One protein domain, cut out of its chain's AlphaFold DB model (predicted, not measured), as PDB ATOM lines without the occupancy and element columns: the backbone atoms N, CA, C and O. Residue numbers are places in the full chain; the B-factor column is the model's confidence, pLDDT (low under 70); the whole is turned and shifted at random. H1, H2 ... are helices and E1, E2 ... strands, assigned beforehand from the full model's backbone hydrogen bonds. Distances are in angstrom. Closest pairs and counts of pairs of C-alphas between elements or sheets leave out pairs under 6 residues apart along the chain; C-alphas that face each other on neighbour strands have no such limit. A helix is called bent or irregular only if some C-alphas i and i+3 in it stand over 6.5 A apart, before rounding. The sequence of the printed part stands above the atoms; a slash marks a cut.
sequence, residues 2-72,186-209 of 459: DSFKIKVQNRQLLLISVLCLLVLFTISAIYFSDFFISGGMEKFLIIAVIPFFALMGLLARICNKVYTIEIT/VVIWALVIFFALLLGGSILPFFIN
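What this domain is: This is residues 2 to 72 and 186 to 209 of the 459 residues of the protein "DKNYY family protein" of Dysgonomonas macrotermitis (UniProt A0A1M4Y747). A narrow two-strand ribbon, E1 with E2, makes one end of a long molecule and is prolonged by a helical hairpin of H1 and H2, which makes much of the rest. H1 is in the middle of the helices, with H2 packed along part of it and H3 packed on another side, while H2 and H3 stay apart; at the end far from the ribbon, H2 turns sharply near residue 40, and residues 204 to 209 stick out. The printed part has 95 residues, with three named helices and two named strands in the order E1, H1, H2, E2, H3; the sheet, E1 - E2, is antiparallel and the class is mostly helix. The whole is only just extended, close to loose, with a radius of gyration of the C-alphas of 18.8 A, and spans 71 by 32 by 14 A.

Where its parts are: E1 is residues 2 to 9, 23.1 A long, beginning at C-alpha 2, (302.626, -94.445, 532.430). E2 is residues 64 to 71, 22.6 A long. H1, residues 11 to 31, is 30.1 A long, from C-alpha 11 at (312.518, -101.991, 507.280). H2, residues 33 to 62, is 31.4 A from first to last C-alpha; it is irregular, C-alphas 38 and 41 being 8.3 A apart, and has a kink of 133 degrees near residue 40. H3, residues 186 to 207, is 31.2 A long and ends at C-alpha 207, (328.510, -99.964, 475.078); it is irregular, with C-alphas 202 and 205 at 7.0 A.

How they stand to each other: E1 and E2 are antiparallel neighbours at 160 degrees. N 4 and O 69 are within hydrogen-bond range at 2.8 A; N 67 and O 6 are within hydrogen-bond range at 2.9 A. H1 and H2 form a helical hairpin: they touch, opposite ways at a shallow tilt of 15 degrees, with H2 touching by residues 48 to 60 alone. Their closest C-alphas are those of Leu 14 and Ala 60, 6.2 A apart. H1 and H3 touch, running the same way at a shallow tilt of 24 degrees; the closest C-alphas are those of Val 23 and Phe 195, 5.8 A apart. H2 and H3 are apart. Each O i to N i+4 pair is within hydrogen-bond range in H1, against 19 of 26 in H2 and 15 of 18 in H3.

The domain as a whole: The two C-alphas farthest apart, those of Thr 72 and Asn 209, are 71.0 A from each other. Residues 73 to 185 are not printed, and C-alphas 72 and 186 are 42.1 A apart across the cut. The links E1 to H1, H1 to H2 and H2 to E2 are tight. The mean pLDDT of the printed part is 80.7; it is under 70 at residues 34, 36 to 39, 41 to 42 and 204 to 209.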
ATOM      1  N   ASP A   2     301.530 -94.945 533.258       90.38
ATOM      2  CA  ASP A   2     302.626 -94.445 532.430       90.38
ATOM      3  C   ASP A   2     302.339 -94.808 530.974       90.38
ATOM      4  O   ASP A   2     301.887 -95.919 530.687       90.38
ATOM      5  N   SER A   3     302.549 -93.862 530.058       92.50
ATOM      6  CA  SER A   3     302.273 -94.049 528.633       92.50
ATOM      7  C   SER A   3     303.504 -93.717 527.801       92.50
ATOM      8  O   SER A   3     304.050 -92.621 527.904       92.50
ATOM      9  N   PHE A   4     303.919 -94.652 526.948       91.94
ATOM     10  CA  PHE A   4     305.106 -94.538 526.103       91.94
ATOM     11  C   PHE A   4     304.713 -94.664 524.632       91.94
ATOM     12  O   PHE A   4     304.030 -95.612 524.243       91.94
ATOM     13  N   LYS A   5     305.159 -93.730 523.787       90.75
ATOM     14  CA  LYS A   5     304.953 -93.801 522.333       90.75
ATOM     15  C   LYS A   5     306.234 -94.265 521.656       90.75
ATOM     16  O   LYS A   5     307.255 -93.600 521.768       90.75
ATOM     17  N   ILE A   6     306.160 -95.369 520.917       88.62
ATOM     18  CA  ILE A   6     307.305 -95.967 520.223       88.62
ATOM     19  C   ILE A   6     307.022 -96.016 518.723       88.62
ATOM     20  O   ILE A   6     306.084 -96.674 518.266       88.62
ATOM     21  N   LYS A   7     307.860 -95.339 517.939       86.56
ATOM     22  CA  LYS A   7     307.866 -95.402 516.474       86.56
ATOM     23  C   LYS A   7     308.784 -96.527 516.005       86.56
ATOM     24  O   LYS A   7     309.954 -96.573 516.377       86.56
ATOM     25  N   VAL A   8     308.266 -97.406 515.154       82.38
ATOM     26  CA  VAL A   8     308.985 -98.559 514.601       82.38
ATOM     27  C   VAL A   8     308.897 -98.530 513.088       82.38
ATOM     28  O   VAL A   8     307.803 -98.552 512.525       82.38
ATOM     29  N   GLN A   9     310.043 -98.530 512.417       78.75
ATOM     30  CA  GLN A   9     310.095 -98.575 510.961       78.75
ATOM     31  C   GLN A   9     310.044-100.023 510.466       78.75
ATOM     32  O   GLN A   9     310.881-100.854 510.828       78.75
ATOM     33  N   ASN A  10     309.086-100.341 509.594       79.56
ATOM     34  CA  ASN A  10     309.039-101.633 508.916       79.56
ATOM     35  C   ASN A  10     310.107-101.687 507.810       79.56
ATOM     36  O   ASN A  10     309.812-101.435 506.644       79.56
ATOM     37  N   ARG A  11     311.353-102.008 508.186       75.94
ATOM     38  CA  ARG A  11     312.518-101.991 507.280       75.94
ATOM     39  C   ARG A  11     312.337-102.866 506.035       75.94
ATOM     40  O   ARG A  11     312.765-102.469 504.961       75.94
ATOM     41  N   GLN A  12     311.683-104.023 506.154       76.69
ATOM     42  CA  GLN A  12     311.444-104.898 505.000       76.69
ATOM     43  C   GLN A  12     310.434-104.301 504.021       76.69
ATOM     44  O   GLN A  12     310.688-104.303 502.823       76.69
ATOM     45  N   LEU A  13     309.315-103.770 504.523       81.19
ATOM     46  CA  LEU A  13     308.332-103.108 503.666       81.19
ATOM     47  C   LEU A  13     308.938-101.870 503.001       81.19
ATOM     48  O   LEU A  13     308.767-101.700 501.804       81.19
ATOM     49  N   LEU A  14     309.708-101.073 503.750       84.06
ATOM     50  CA  LEU A  14     310.417 -99.921 503.201       84.06
ATOM     51  C   LEU A  14     311.370-100.328 502.076       84.06
ATOM     52  O   LEU A  14     311.345 -99.717 501.014       84.06
ATOM     53  N   LEU A  15     312.176-101.370 502.292       84.00
ATOM     54  CA  LEU A  15     313.120-101.853 501.287       84.00
ATOM     55  C   LEU A  15     312.397-102.327 500.020       84.00
ATOM     56  O   LEU A  15     312.799-101.956 498.923       84.00
ATOM     57  N   ILE A  16     311.314-103.098 500.165       85.50
ATOM     58  CA  ILE A  16     310.490-103.543 499.033       85.50
ATOM     59  C   ILE A  16     309.900-102.335 498.298       85.50
ATOM     60  O   ILE A  16     310.001-102.257 497.079       85.50
ATOM     61  N   SER A  17     309.326-101.367 499.018       85.94
ATOM     62  CA  SER A  17     308.745-100.164 498.416       85.94
ATOM     63  C   SER A  17     309.779 -99.320 497.666       85.94
ATOM     64  O   SER A  17     309.486 -98.847 496.572       85.94
ATOM     65  N   VAL A  18     310.988 -99.162 498.215       88.62
ATOM     66  CA  VAL A  18     312.091 -98.445 497.554       88.62
ATOM     67  C   VAL A  18     312.565 -99.198 496.309       88.62
ATOM     68  O   VAL A  18     312.744 -98.574 495.270       88.62
ATOM     69  N   LEU A  19     312.710-100.526 496.373       86.88
ATOM     70  CA  LEU A  19     313.090-101.341 495.215       86.88
ATOM     71  C   LEU A  19     312.046-101.270 494.094       86.88
ATOM     72  O   LEU A  19     312.412-101.065 492.940       86.88
ATOM     73  N   CYS A  20     310.755-101.373 494.416       86.81
ATOM     74  CA  CYS A  20     309.692-101.196 493.425       86.81
ATOM     75  C   CYS A  20     309.734 -99.799 492.793       86.81
ATOM     76  O   CYS A  20     309.554 -99.663 491.584       86.81
ATOM     77  N   LEU A  21     309.997 -98.763 493.594       89.81
ATOM     78  CA  LEU A  21     310.093 -97.399 493.091       89.81
ATOM     79  C   LEU A  21     311.315 -97.204 492.177       89.81
ATOM     80  O   LEU A  21     311.196 -96.558 491.141       89.81
ATOM     81  N   LEU A  22     312.459 -97.799 492.522       88.00
ATOM     82  CA  LEU A  22     313.663 -97.804 491.687       88.00
ATOM     83  C   LEU A  22     313.424 -98.500 490.345       88.00
ATOM     84  O   LEU A  22     313.803 -97.965 489.309       88.00
ATOM     85  N   VAL A  23     312.738 -99.646 490.353       87.38
ATOM     86  CA  VAL A  23     312.339-100.359 489.132       87.38
ATOM     87  C   VAL A  23     311.471 -99.467 488.240       87.38
ATOM     88  O   VAL A  23     311.778 -99.294 487.060       87.38
ATOM     89  N   LEU A  24     310.428 -98.841 488.796       86.62
ATOM     90  CA  LEU A  24     309.561 -97.927 488.044       86.62
ATOM     91  C   LEU A  24     310.335 -96.726 487.488       86.62
ATOM     92  O   LEU A  24     310.134 -96.348 486.335       86.62
ATOM     93  N   PHE A  25     311.249 -96.163 488.279       86.50
ATOM     94  CA  PHE A  25     312.108 -95.064 487.851       86.50
ATOM     95  C   PHE A  25     313.009 -95.474 486.679       86.50
ATOM     96  O   PHE A  25     313.086 -94.751 485.690       86.50
ATOM     97  N   THR A  26     313.625 -96.662 486.731       82.88
ATOM     98  CA  THR A  26     314.445 -97.168 485.618       82.88
ATOM     99  C   THR A  26     313.637 -97.437 484.356       82.88
ATOM    100  O   THR A  26     314.073 -97.059 483.275       82.88
ATOM    101  N   ILE A  27     312.439 -98.018 484.470       83.94
ATOM    102  CA  ILE A  27     311.556 -98.239 483.314       83.94
ATOM    103  C   ILE A  27     311.166 -96.899 482.683       83.94
ATOM    104  O   ILE A  27     311.210 -96.754 481.463       83.94
ATOM    105  N   SER A  28     310.837 -95.902 483.508       81.00
ATOM    106  CA  SER A  28     310.547 -94.551 483.034       81.00
ATOM    107  C   SER A  28     311.754 -93.929 482.325       81.00
ATOM    108  O   SER A  28     311.596 -93.404 481.229       81.00
ATOM    109  N   ALA A  29     312.958 -94.043 482.890       78.19
ATOM    110  CA  ALA A  29     314.176 -93.535 482.262       78.19
ATOM    111  C   ALA A  29     314.448 -94.193 480.895       78.19
ATOM    112  O   ALA A  29     314.795 -93.501 479.944       78.19
ATOM    113  N   ILE A  30     314.228 -95.506 480.765       77.88
ATOM    114  CA  ILE A  30     314.352 -96.208 479.477       77.88
ATOM    115  C   ILE A  30     313.325 -95.670 478.472       77.88
ATOM    116  O   ILE A  30     313.685 -95.349 477.341       77.88
ATOM    117  N   TYR A  31     312.063 -95.527 478.882       80.38
ATOM    118  CA  TYR A  31     310.993 -95.026 478.015       80.38
ATOM    119  C   TYR A  31     311.243 -93.590 477.525       80.38
ATOM    120  O   TYR A  31     310.922 -93.260 476.388       80.38
ATOM    121  N   PHE A  32     311.857 -92.744 478.356       75.06
ATOM    122  CA  PHE A  32     312.209 -91.362 478.012       75.06
ATOM    123  C   PHE A  32     313.634 -91.199 477.452       75.06
ATOM    124  O   PHE A  32     314.102 -90.071 477.301       75.06
ATOM    125  N   SER A  33     314.326 -92.286 477.104       71.19
ATOM    126  CA  SER A  33     315.714 -92.229 476.617       71.19
ATOM    127  C   SER A  33     315.886 -91.352 475.365       71.19
ATOM    128  O   SER A  33     316.787 -90.516 475.328       71.19
ATOM    129  N   ASP A  34     314.975 -91.427 474.392       67.00
ATOM    130  CA  ASP A  34     314.999 -90.562 473.198       67.00
ATOM    131  C   ASP A  34     314.819 -89.069 473.533       67.00
ATOM    132  O   ASP A  34     315.418 -88.182 472.911       67.00
ATOM    133  N   PHE A  35     314.019 -88.769 474.560       70.12
ATOM    134  CA  PHE A  35     313.854 -87.411 475.079       70.12
ATOM    135  C   PHE A  35     315.141 -86.895 475.746       70.12
ATOM    136  O   PHE A  35     315.478 -85.716 475.627       70.12
ATOM    137  N   PHE A  36     315.914 -87.767 476.397       65.81
ATOM    138  CA  PHE A  36     317.229 -87.407 476.940       65.81
ATOM    139  C   PHE A  36     318.228 -87.091 475.831       65.81
ATOM    140  O   PHE A  36     318.873 -86.042 475.880       65.81
ATOM    141  N   ILE A  37     318.273 -87.936 474.796       59.31
ATOM    142  CA  ILE A  37     319.169 -87.786 473.640       59.31
ATOM    143  C   ILE A  37     318.897 -86.483 472.869       59.31
ATOM    144  O   ILE A  37     319.794 -85.898 472.254       59.31
ATOM    145  N   SER A  38     317.661 -85.987 472.920       63.62
ATOM    146  CA  SER A  38     317.253 -84.727 472.290       63.62
ATOM    147  C   SER A  38     317.462 -83.479 473.165       63.62
ATOM    148  O   SER A  38     317.075 -82.386 472.759       63.62
ATOM    149  N   GLY A  39     318.128 -83.601 474.323       60.62
ATOM    150  CA  GLY A  39     318.467 -82.472 475.201       60.62
ATOM    151  C   GLY A  39     317.454 -82.202 476.319       60.62
ATOM    152  O   GLY A  39     317.530 -81.177 476.989       60.62
ATOM    153  N   GLY A  40     316.510 -83.113 476.564       71.88
ATOM    154  CA  GLY A  40     315.487 -82.988 477.608       71.88
ATOM    155  C   GLY A  40     315.957 -83.261 479.045       71.88
ATOM    156  O   GLY A  40     315.134 -83.266 479.964       71.88
ATOM    157  N   MET A  41     317.255 -83.496 479.263       68.69
ATOM    158  CA  MET A  41     317.809 -83.952 480.546       68.69
ATOM    159  C   MET A  41     317.476 -83.035 481.730       68.69
ATOM    160  O   MET A  41     317.062 -83.523 482.781       68.69
ATOM    161  N   GLU A  42     317.576 -81.715 481.565       67.88
ATOM    162  CA  GLU A  42     317.259 -80.761 482.639       67.88
ATOM    163  C   GLU A  42     315.793 -80.858 483.084       67.88
ATOM    164  O   GLU A  42     315.485 -80.865 484.278       67.88
ATOM    165  N   LYS A  43     314.871 -81.017 482.125       73.56
ATOM    166  CA  LYS A  43     313.437 -81.174 482.407       73.56
ATOM    167  C   LYS A  43     313.148 -82.504 483.101       73.56
ATOM    168  O   LYS A  43     312.304 -82.554 483.991       73.56
ATOM    169  N   PHE A  44     313.865 -83.570 482.746       73.75
ATOM    170  CA  PHE A  44     313.723 -84.867 483.407       73.75
ATOM    171  C   PHE A  44     314.181 -84.844 484.865       73.75
ATOM    172  O   PHE A  44     313.491 -85.392 485.725       73.75
ATOM    173  N   LEU A  45     315.298 -84.171 485.168       72.19
ATOM    174  CA  LEU A  45     315.755 -84.007 486.551       72.19
ATOM    175  C   LEU A  45     314.656 -83.380 487.422       72.19
ATOM    176  O   LEU A  45     314.370 -83.860 488.518       72.19
ATOM    177  N   ILE A  46     313.964 -82.366 486.907       76.50
ATOM    178  CA  ILE A  46     312.888 -81.698 487.644       76.50
ATOM    179  C   ILE A  46     311.636 -82.587 487.750       76.50
ATOM    180  O   ILE A  46     311.061 -82.711 488.829       76.50
ATOM    181  N   ILE A  47     311.209 -83.216 486.653       78.62
ATOM    182  CA  ILE A  47     309.910 -83.909 486.576       78.62
ATOM    183  C   ILE A  47     309.959 -85.331 487.156       78.62
ATOM    184  O   ILE A  47     308.941 -85.824 487.633       78.62
ATOM    185  N   ALA A  48     311.114 -85.999 487.151       78.81
ATOM    186  CA  ALA A  48     311.234 -87.388 487.595       78.81
ATOM    187  C   ALA A  48     312.047 -87.541 488.885       78.81
ATOM    188  O   ALA A  48     311.618 -88.252 489.796       78.81
ATOM    189  N   VAL A  49     313.196 -86.866 489.006       81.44
ATOM    190  CA  VAL A  49     314.099 -87.067 490.155       81.44
ATOM    191  C   VAL A  49     313.544 -86.419 491.423       81.44
ATOM    192  O   VAL A  49     313.530 -87.053 492.479       81.44
ATOM    193  N   ILE A  50     313.025 -85.190 491.338       84.25
ATOM    194  CA  ILE A  50     312.450 -84.509 492.511       84.25
ATOM    195  C   ILE A  50     311.241 -85.289 493.072       84.25
ATOM    196  O   ILE A  50     311.242 -85.591 494.274       84.25
ATOM    197  N   PRO A  51     310.239 -85.702 492.263       85.81
ATOM    198  CA  PRO A  51     309.128 -86.505 492.771       85.81
ATOM    199  C   PRO A  51     309.555 -87.876 493.294       85.81
ATOM    200  O   PRO A  51     308.979 -88.348 494.273       85.81
ATOM    201  N   PHE A  52     310.582 -88.498 492.704       87.94
ATOM    202  CA  PHE A  52     311.132 -89.764 493.189       87.94
ATOM    203  C   PHE A  52     311.613 -89.652 494.644       87.94
ATOM    204  O   PHE A  52     311.204 -90.448 495.494       87.94
ATOM    205  N   PHE A  53     312.410 -88.629 494.972       84.94
ATOM    206  CA  PHE A  53     312.883 -88.422 496.346       84.94
ATOM    207  C   PHE A  53     311.757 -88.025 497.308       84.94
ATOM    208  O   PHE A  53     311.724 -88.500 498.448       84.94
ATOM    209  N   ALA A  54     310.795 -87.216 496.853       86.94
ATOM    210  CA  ALA A  54     309.611 -86.890 497.647       86.94
ATOM    211  C   ALA A  54     308.796 -88.153 497.991       86.94
ATOM    212  O   ALA A  54     308.405 -88.356 499.146       86.94
ATOM    213  N   LEU A  55     308.601 -89.043 497.013       89.00
ATOM    214  CA  LEU A  55     307.878 -90.297 497.189       89.00
ATOM    215  C   LEU A  55     308.650 -91.280 498.076       89.00
ATOM    216  O   LEU A  55     308.041 -91.912 498.937       89.00
ATOM    217  N   MET A  56     309.979 -91.352 497.965       85.69
ATOM    218  CA  MET A  56     310.813 -92.097 498.917       85.69
ATOM    219  C   MET A  56     310.599 -91.622 500.360       85.69
ATOM    220  O   MET A  56     310.414 -92.443 501.262       85.69
ATOM    221  N   GLY A  57     310.578 -90.304 500.585       84.19
ATOM    222  CA  GLY A  57     310.302 -89.722 501.901       84.19
ATOM    223  C   GLY A  57     308.903 -90.075 502.422       84.19
ATOM    224  O   GLY A  57     308.737 -90.405 503.600       84.19
ATOM    225  N   LEU A  58     307.897 -90.067 501.545       87.12
ATOM    226  CA  LEU A  58     306.528 -90.469 501.870       87.12
ATOM    227  C   LEU A  58     306.438 -91.963 502.224       87.12
ATOM    228  O   LEU A  58     305.855 -92.317 503.251       87.12
ATOM    229  N   LEU A  59     307.070 -92.838 501.437       86.44
ATOM    230  CA  LEU A  59     307.138 -94.281 501.692       86.44
ATOM    231  C   LEU A  59     307.816 -94.583 503.031       86.44
ATOM    232  O   LEU A  59     307.313 -95.399 503.806       86.44
ATOM    233  N   ALA A  60     308.902 -93.875 503.356       81.88
ATOM    234  CA  ALA A  60     309.564 -93.978 504.653       81.88
ATOM    235  C   ALA A  60     308.624 -93.618 505.815       81.88
ATOM    236  O   ALA A  60     308.647 -94.296 506.844       81.88
ATOM    237  N   ARG A  61     307.762 -92.604 505.645       81.06
ATOM    238  CA  ARG A  61     306.746 -92.226 506.643       81.06
ATOM    239  C   ARG A  61     305.636 -93.269 506.766       81.06
ATOM    240  O   ARG A  61     305.304 -93.636 507.888       81.06
ATOM    241  N   ILE A  62     305.105 -93.779 505.653       82.06
ATOM    242  CA  ILE A  62     304.043 -94.808 505.638       82.06
ATOM    243  C   ILE A  62     304.527 -96.118 506.273       82.06
ATOM    244  O   ILE A  62     303.771 -96.814 506.949       82.06
ATOM    245  N   CYS A  63     305.806 -96.451 506.098       83.06
ATOM    246  CA  CYS A  63     306.393 -97.655 506.680       83.06
ATOM    247  C   CYS A  63     306.626 -97.554 508.197       83.06
ATOM    248  O   CYS A  63     306.973 -98.566 508.818       83.06
ATOM    249  N   ASN A  64     306.427 -96.383 508.808       82.00
ATOM    250  CA  ASN A  64     306.509 -96.218 510.252       82.00
ATOM    251  C   ASN A  64     305.191 -96.624 510.919       82.00
ATOM    252  O   ASN A  64     304.115 -96.134 510.590       82.00
ATOM    253  N   LYS A  65     305.285 -97.501 511.914       83.44
ATOM    254  CA  LYS A  65     304.193 -97.856 512.822       83.44
ATOM    255  C   LYS A  65     304.404 -97.145 514.150       83.44
ATOM    256  O   LYS A  65     305.532 -97.078 514.631       83.44
ATOM    257  N   VAL A  66     303.326 -96.655 514.754       86.56
ATOM    258  CA  VAL A  66     303.358 -96.065 516.097       86.56
ATOM    259  C   VAL A  66     302.632 -96.998 517.055       86.56
ATOM    260  O   VAL A  66     301.472 -97.350 516.830       86.56
ATOM    261  N   TYR A  67     303.332 -97.402 518.107       89.06
ATOM    262  CA  TYR A  67     302.784 -98.155 519.223       89.06
ATOM    263  C   TYR A  67     302.646 -97.230 520.429       89.06
ATOM    264  O   TYR A  67     303.560 -96.459 520.718       89.06
ATOM    265  N   THR A  68     301.524 -97.323 521.131       92.31
ATOM    266  CA  THR A  68     301.340 -96.706 522.447       92.31
ATOM    267  C   THR A  68     301.341 -97.824 523.476       92.31
ATOM    268  O   THR A  68     300.526 -98.741 523.388       92.31
ATOM    269  N   ILE A  69     302.276 -97.770 524.414       93.44
ATOM    270  CA  ILE A  69     302.404 -98.723 525.511       93.44
ATOM    271  C   ILE A  69     301.857 -98.060 526.765       93.44
ATOM    272  O   ILE A  69     302.307 -96.978 527.128       93.44
ATOM    273  N   GLU A  70     300.891 -98.696 527.412       93.81
ATOM    274  CA  GLU A  70     300.274 -98.225 528.648       93.81
ATOM    275  C   GLU A  70     300.636 -99.202 529.768       93.81
ATOM    276  O   GLU A  70     300.421-100.410 529.640       93.81
ATOM    277  N   ILE A  71     301.212 -98.682 530.851       92.25
ATOM    278  CA  ILE A  71     301.592 -99.453 532.035       92.25
ATOM    279  C   ILE A  71     300.814 -98.904 533.233       92.25
ATOM    280  O   ILE A  71     301.010 -97.763 533.667       92.25
ATOM    281  N   THR A  72     299.899 -99.709 533.768       91.19
ATOM    282  CA  THR A  72     299.131 -99.384 534.978       91.19
ATOM    283  C   THR A  72     299.787-100.023 536.209       91.19
ATOM    284  O   THR A  72     300.951-100.425 536.172       91.19
ATOM    285  N   VAL A 186     313.532-113.877 499.662       79.50
ATOM    286  CA  VAL A 186     313.393-114.308 498.257       79.50
ATOM    287  C   VAL A 186     312.833-113.183 497.386       79.50
ATOM    288  O   VAL A 186     313.387-112.904 496.332       79.50
ATOM    289  N   VAL A 187     311.794-112.483 497.858       80.25
ATOM    290  CA  VAL A 187     311.191-111.347 497.137       80.25
ATOM    291  C   VAL A 187     312.189-110.200 496.975       80.25
ATOM    292  O   VAL A 187     312.304-109.639 495.891       80.25
ATOM    293  N   ILE A 188     312.949-109.878 498.028       81.81
ATOM    294  CA  ILE A 188     313.984-108.836 497.967       81.81
ATOM    295  C   ILE A 188     315.057-109.207 496.937       81.81
ATOM    296  O   ILE A 188     315.376-108.387 496.083       81.81
ATOM    297  N   TRP A 189     315.580-110.436 496.972       86.38
ATOM    298  CA  TRP A 189     316.587-110.881 496.005       86.38
ATOM    299  C   TRP A 189     316.058-110.905 494.572       86.38
ATOM    300  O   TRP A 189     316.769-110.475 493.668       86.38
ATOM    301  N   ALA A 190     314.809-111.328 494.359       85.94
ATOM    302  CA  ALA A 190     314.175-111.276 493.046       85.94
ATOM    303  C   ALA A 190     314.093-109.836 492.510       85.94
ATOM    304  O   ALA A 190     314.465-109.593 491.365       85.94
ATOM    305  N   LEU A 191     313.685-108.872 493.345       85.38
ATOM    306  CA  LEU A 191     313.644-107.452 492.971       85.38
ATOM    307  C   LEU A 191     315.037-106.876 492.695       85.38
ATOM    308  O   LEU A 191     315.195-106.114 491.748       85.38
ATOM    309  N   VAL A 192     316.048-107.244 493.488       87.25
ATOM    310  CA  VAL A 192     317.437-106.800 493.285       87.25
ATOM    311  C   VAL A 192     317.996-107.331 491.966       87.25
ATOM    312  O   VAL A 192     318.564-106.560 491.199       87.25
ATOM    313  N   ILE A 193     317.808-108.622 491.676       90.56
ATOM    314  CA  ILE A 193     318.257-109.231 490.418       90.56
ATOM    315  C   ILE A 193     317.525-108.593 489.235       90.56
ATOM    316  O   ILE A 193     318.160-108.217 488.255       90.56
ATOM    317  N   PHE A 194     316.206-108.414 489.339       89.12
ATOM    318  CA  PHE A 194     315.414-107.772 488.293       89.12
ATOM    319  C   PHE A 194     315.869-106.333 488.026       89.12
ATOM    320  O   PHE A 194     316.063-105.950 486.875       89.12
ATOM    321  N   PHE A 195     316.117-105.553 489.080       87.44
ATOM    322  CA  PHE A 195     316.659-104.201 488.967       87.44
ATOM    323  C   PHE A 195     318.059-104.183 488.337       87.44
ATOM    324  O   PHE A 195     318.326-103.358 487.469       87.44
ATOM    325  N   ALA A 196     318.941-105.114 488.715       87.19
ATOM    326  CA  ALA A 196     320.275-105.230 488.127       87.19
ATOM    327  C   ALA A 196     320.219-105.578 486.628       87.19
ATOM    328  O   ALA A 196     320.959-104.995 485.837       87.19
ATOM    329  N   LEU A 197     319.315-106.477 486.225       88.06
ATOM    330  CA  LEU A 197     319.086-106.815 484.818       88.06
ATOM    331  C   LEU A 197     318.524-105.623 484.033       88.06
ATOM    332  O   LEU A 197     318.992-105.356 482.928       88.06
ATOM    333  N   LEU A 198     317.573-104.879 484.609       84.94
ATOM    334  CA  LEU A 198     317.045-103.650 484.007       84.94
ATOM    335  C   LEU A 198     318.136-102.594 483.819       84.94
ATOM    336  O   LEU A 198     318.242-102.018 482.738       84.94
ATOM    337  N   LEU A 199     318.968-102.371 484.839       82.50
ATOM    338  CA  LEU A 199     320.106-101.460 484.745       82.50
ATOM    339  C   LEU A 199     321.066-101.896 483.638       82.50
ATOM    340  O   LEU A 199     321.386-101.087 482.771       82.50
ATOM    341  N   GLY A 200     321.462-103.172 483.624       79.69
ATOM    342  CA  GLY A 200     322.337-103.740 482.596       79.69
ATOM    343  C   GLY A 200     321.782-103.562 481.181       79.69
ATOM    344  O   GLY A 200     322.499-103.112 480.293       79.69
ATOM    345  N   GLY A 201     320.490-103.836 480.981       77.94
ATOM    346  CA  GLY A 201     319.818-103.617 479.699       77.94
ATOM    347  C   GLY A 201     319.751-102.141 479.299       77.94
ATOM    348  O   GLY A 201     319.963-101.818 478.135       77.94
ATOM    349  N   SER A 202     319.520-101.238 480.258       72.19
ATOM    350  CA  SER A 202     319.431 -99.795 479.994       72.19
ATOM    351  C   SER A 202     320.762 -99.159 479.588       72.19
ATOM    352  O   SER A 202     320.771 -98.205 478.814       72.19
ATOM    353  N   ILE A 203     321.887 -99.691 480.083       70.69
ATOM    354  CA  ILE A 203     323.223 -99.174 479.761       70.69
ATOM    355  C   ILE A 203     323.843 -99.857 478.536       70.69
ATOM    356  O   ILE A 203     324.788 -99.327 477.960       70.69
ATOM    357  N   LEU A 204     323.321-101.013 478.112       66.69
ATOM    358  CA  LEU A 204     323.875-101.795 477.004       66.69
ATOM    359  C   LEU A 204     324.024-100.994 475.690       66.69
ATOM    360  O   LEU A 204     325.086-101.100 475.075       66.69
ATOM    361  N   PRO A 205     323.067-100.136 475.274       65.50
ATOM    362  CA  PRO A 205     323.213 -99.321 474.064       65.50
ATOM    363  C   PRO A 205     324.382 -98.325 474.106       65.50
ATOM    364  O   PRO A 205     324.892 -97.942 473.058       65.50
ATOM    365  N   PHE A 206     324.847 -97.924 475.296       60.53
ATOM    366  CA  PHE A 206     326.020 -97.048 475.437       60.53
ATOM    367  C   PHE A 206     327.334 -97.791 475.165       60.53
ATOM    368  O   PHE A 206     328.308 -97.176 474.739       60.53
ATOM    369  N   PHE A 207     327.358 -99.109 475.378       59.03
ATOM    370  CA  PHE A 207     328.510 -99.964 475.078       59.03
ATOM    371  C   PHE A 207     328.430-100.592 473.680       59.03
ATOM    372  O   PHE A 207     329.458-100.946 473.107       59.03
ATOM    373  N   ILE A 208     327.224-100.698 473.116       56.56
ATOM    374  CA  ILE A 208     326.954-101.199 471.765       56.56
ATOM    375  C   ILE A 208     326.386-100.053 470.916       56.56
ATOM    376  O   ILE A 208     325.244-100.096 470.469       56.56
ATOM    377  N   ASN A 209     327.177 -99.003 470.699       55.44
ATOM    378  CA  ASN A 209     326.874 -98.016 469.665       55.44
ATOM    379  C   ASN A 209     327.745 -98.338 468.442       55.44
ATOM    380  O   ASN A 209     328.929 -97.981 468.441       55.44
TER     381      ASN A 209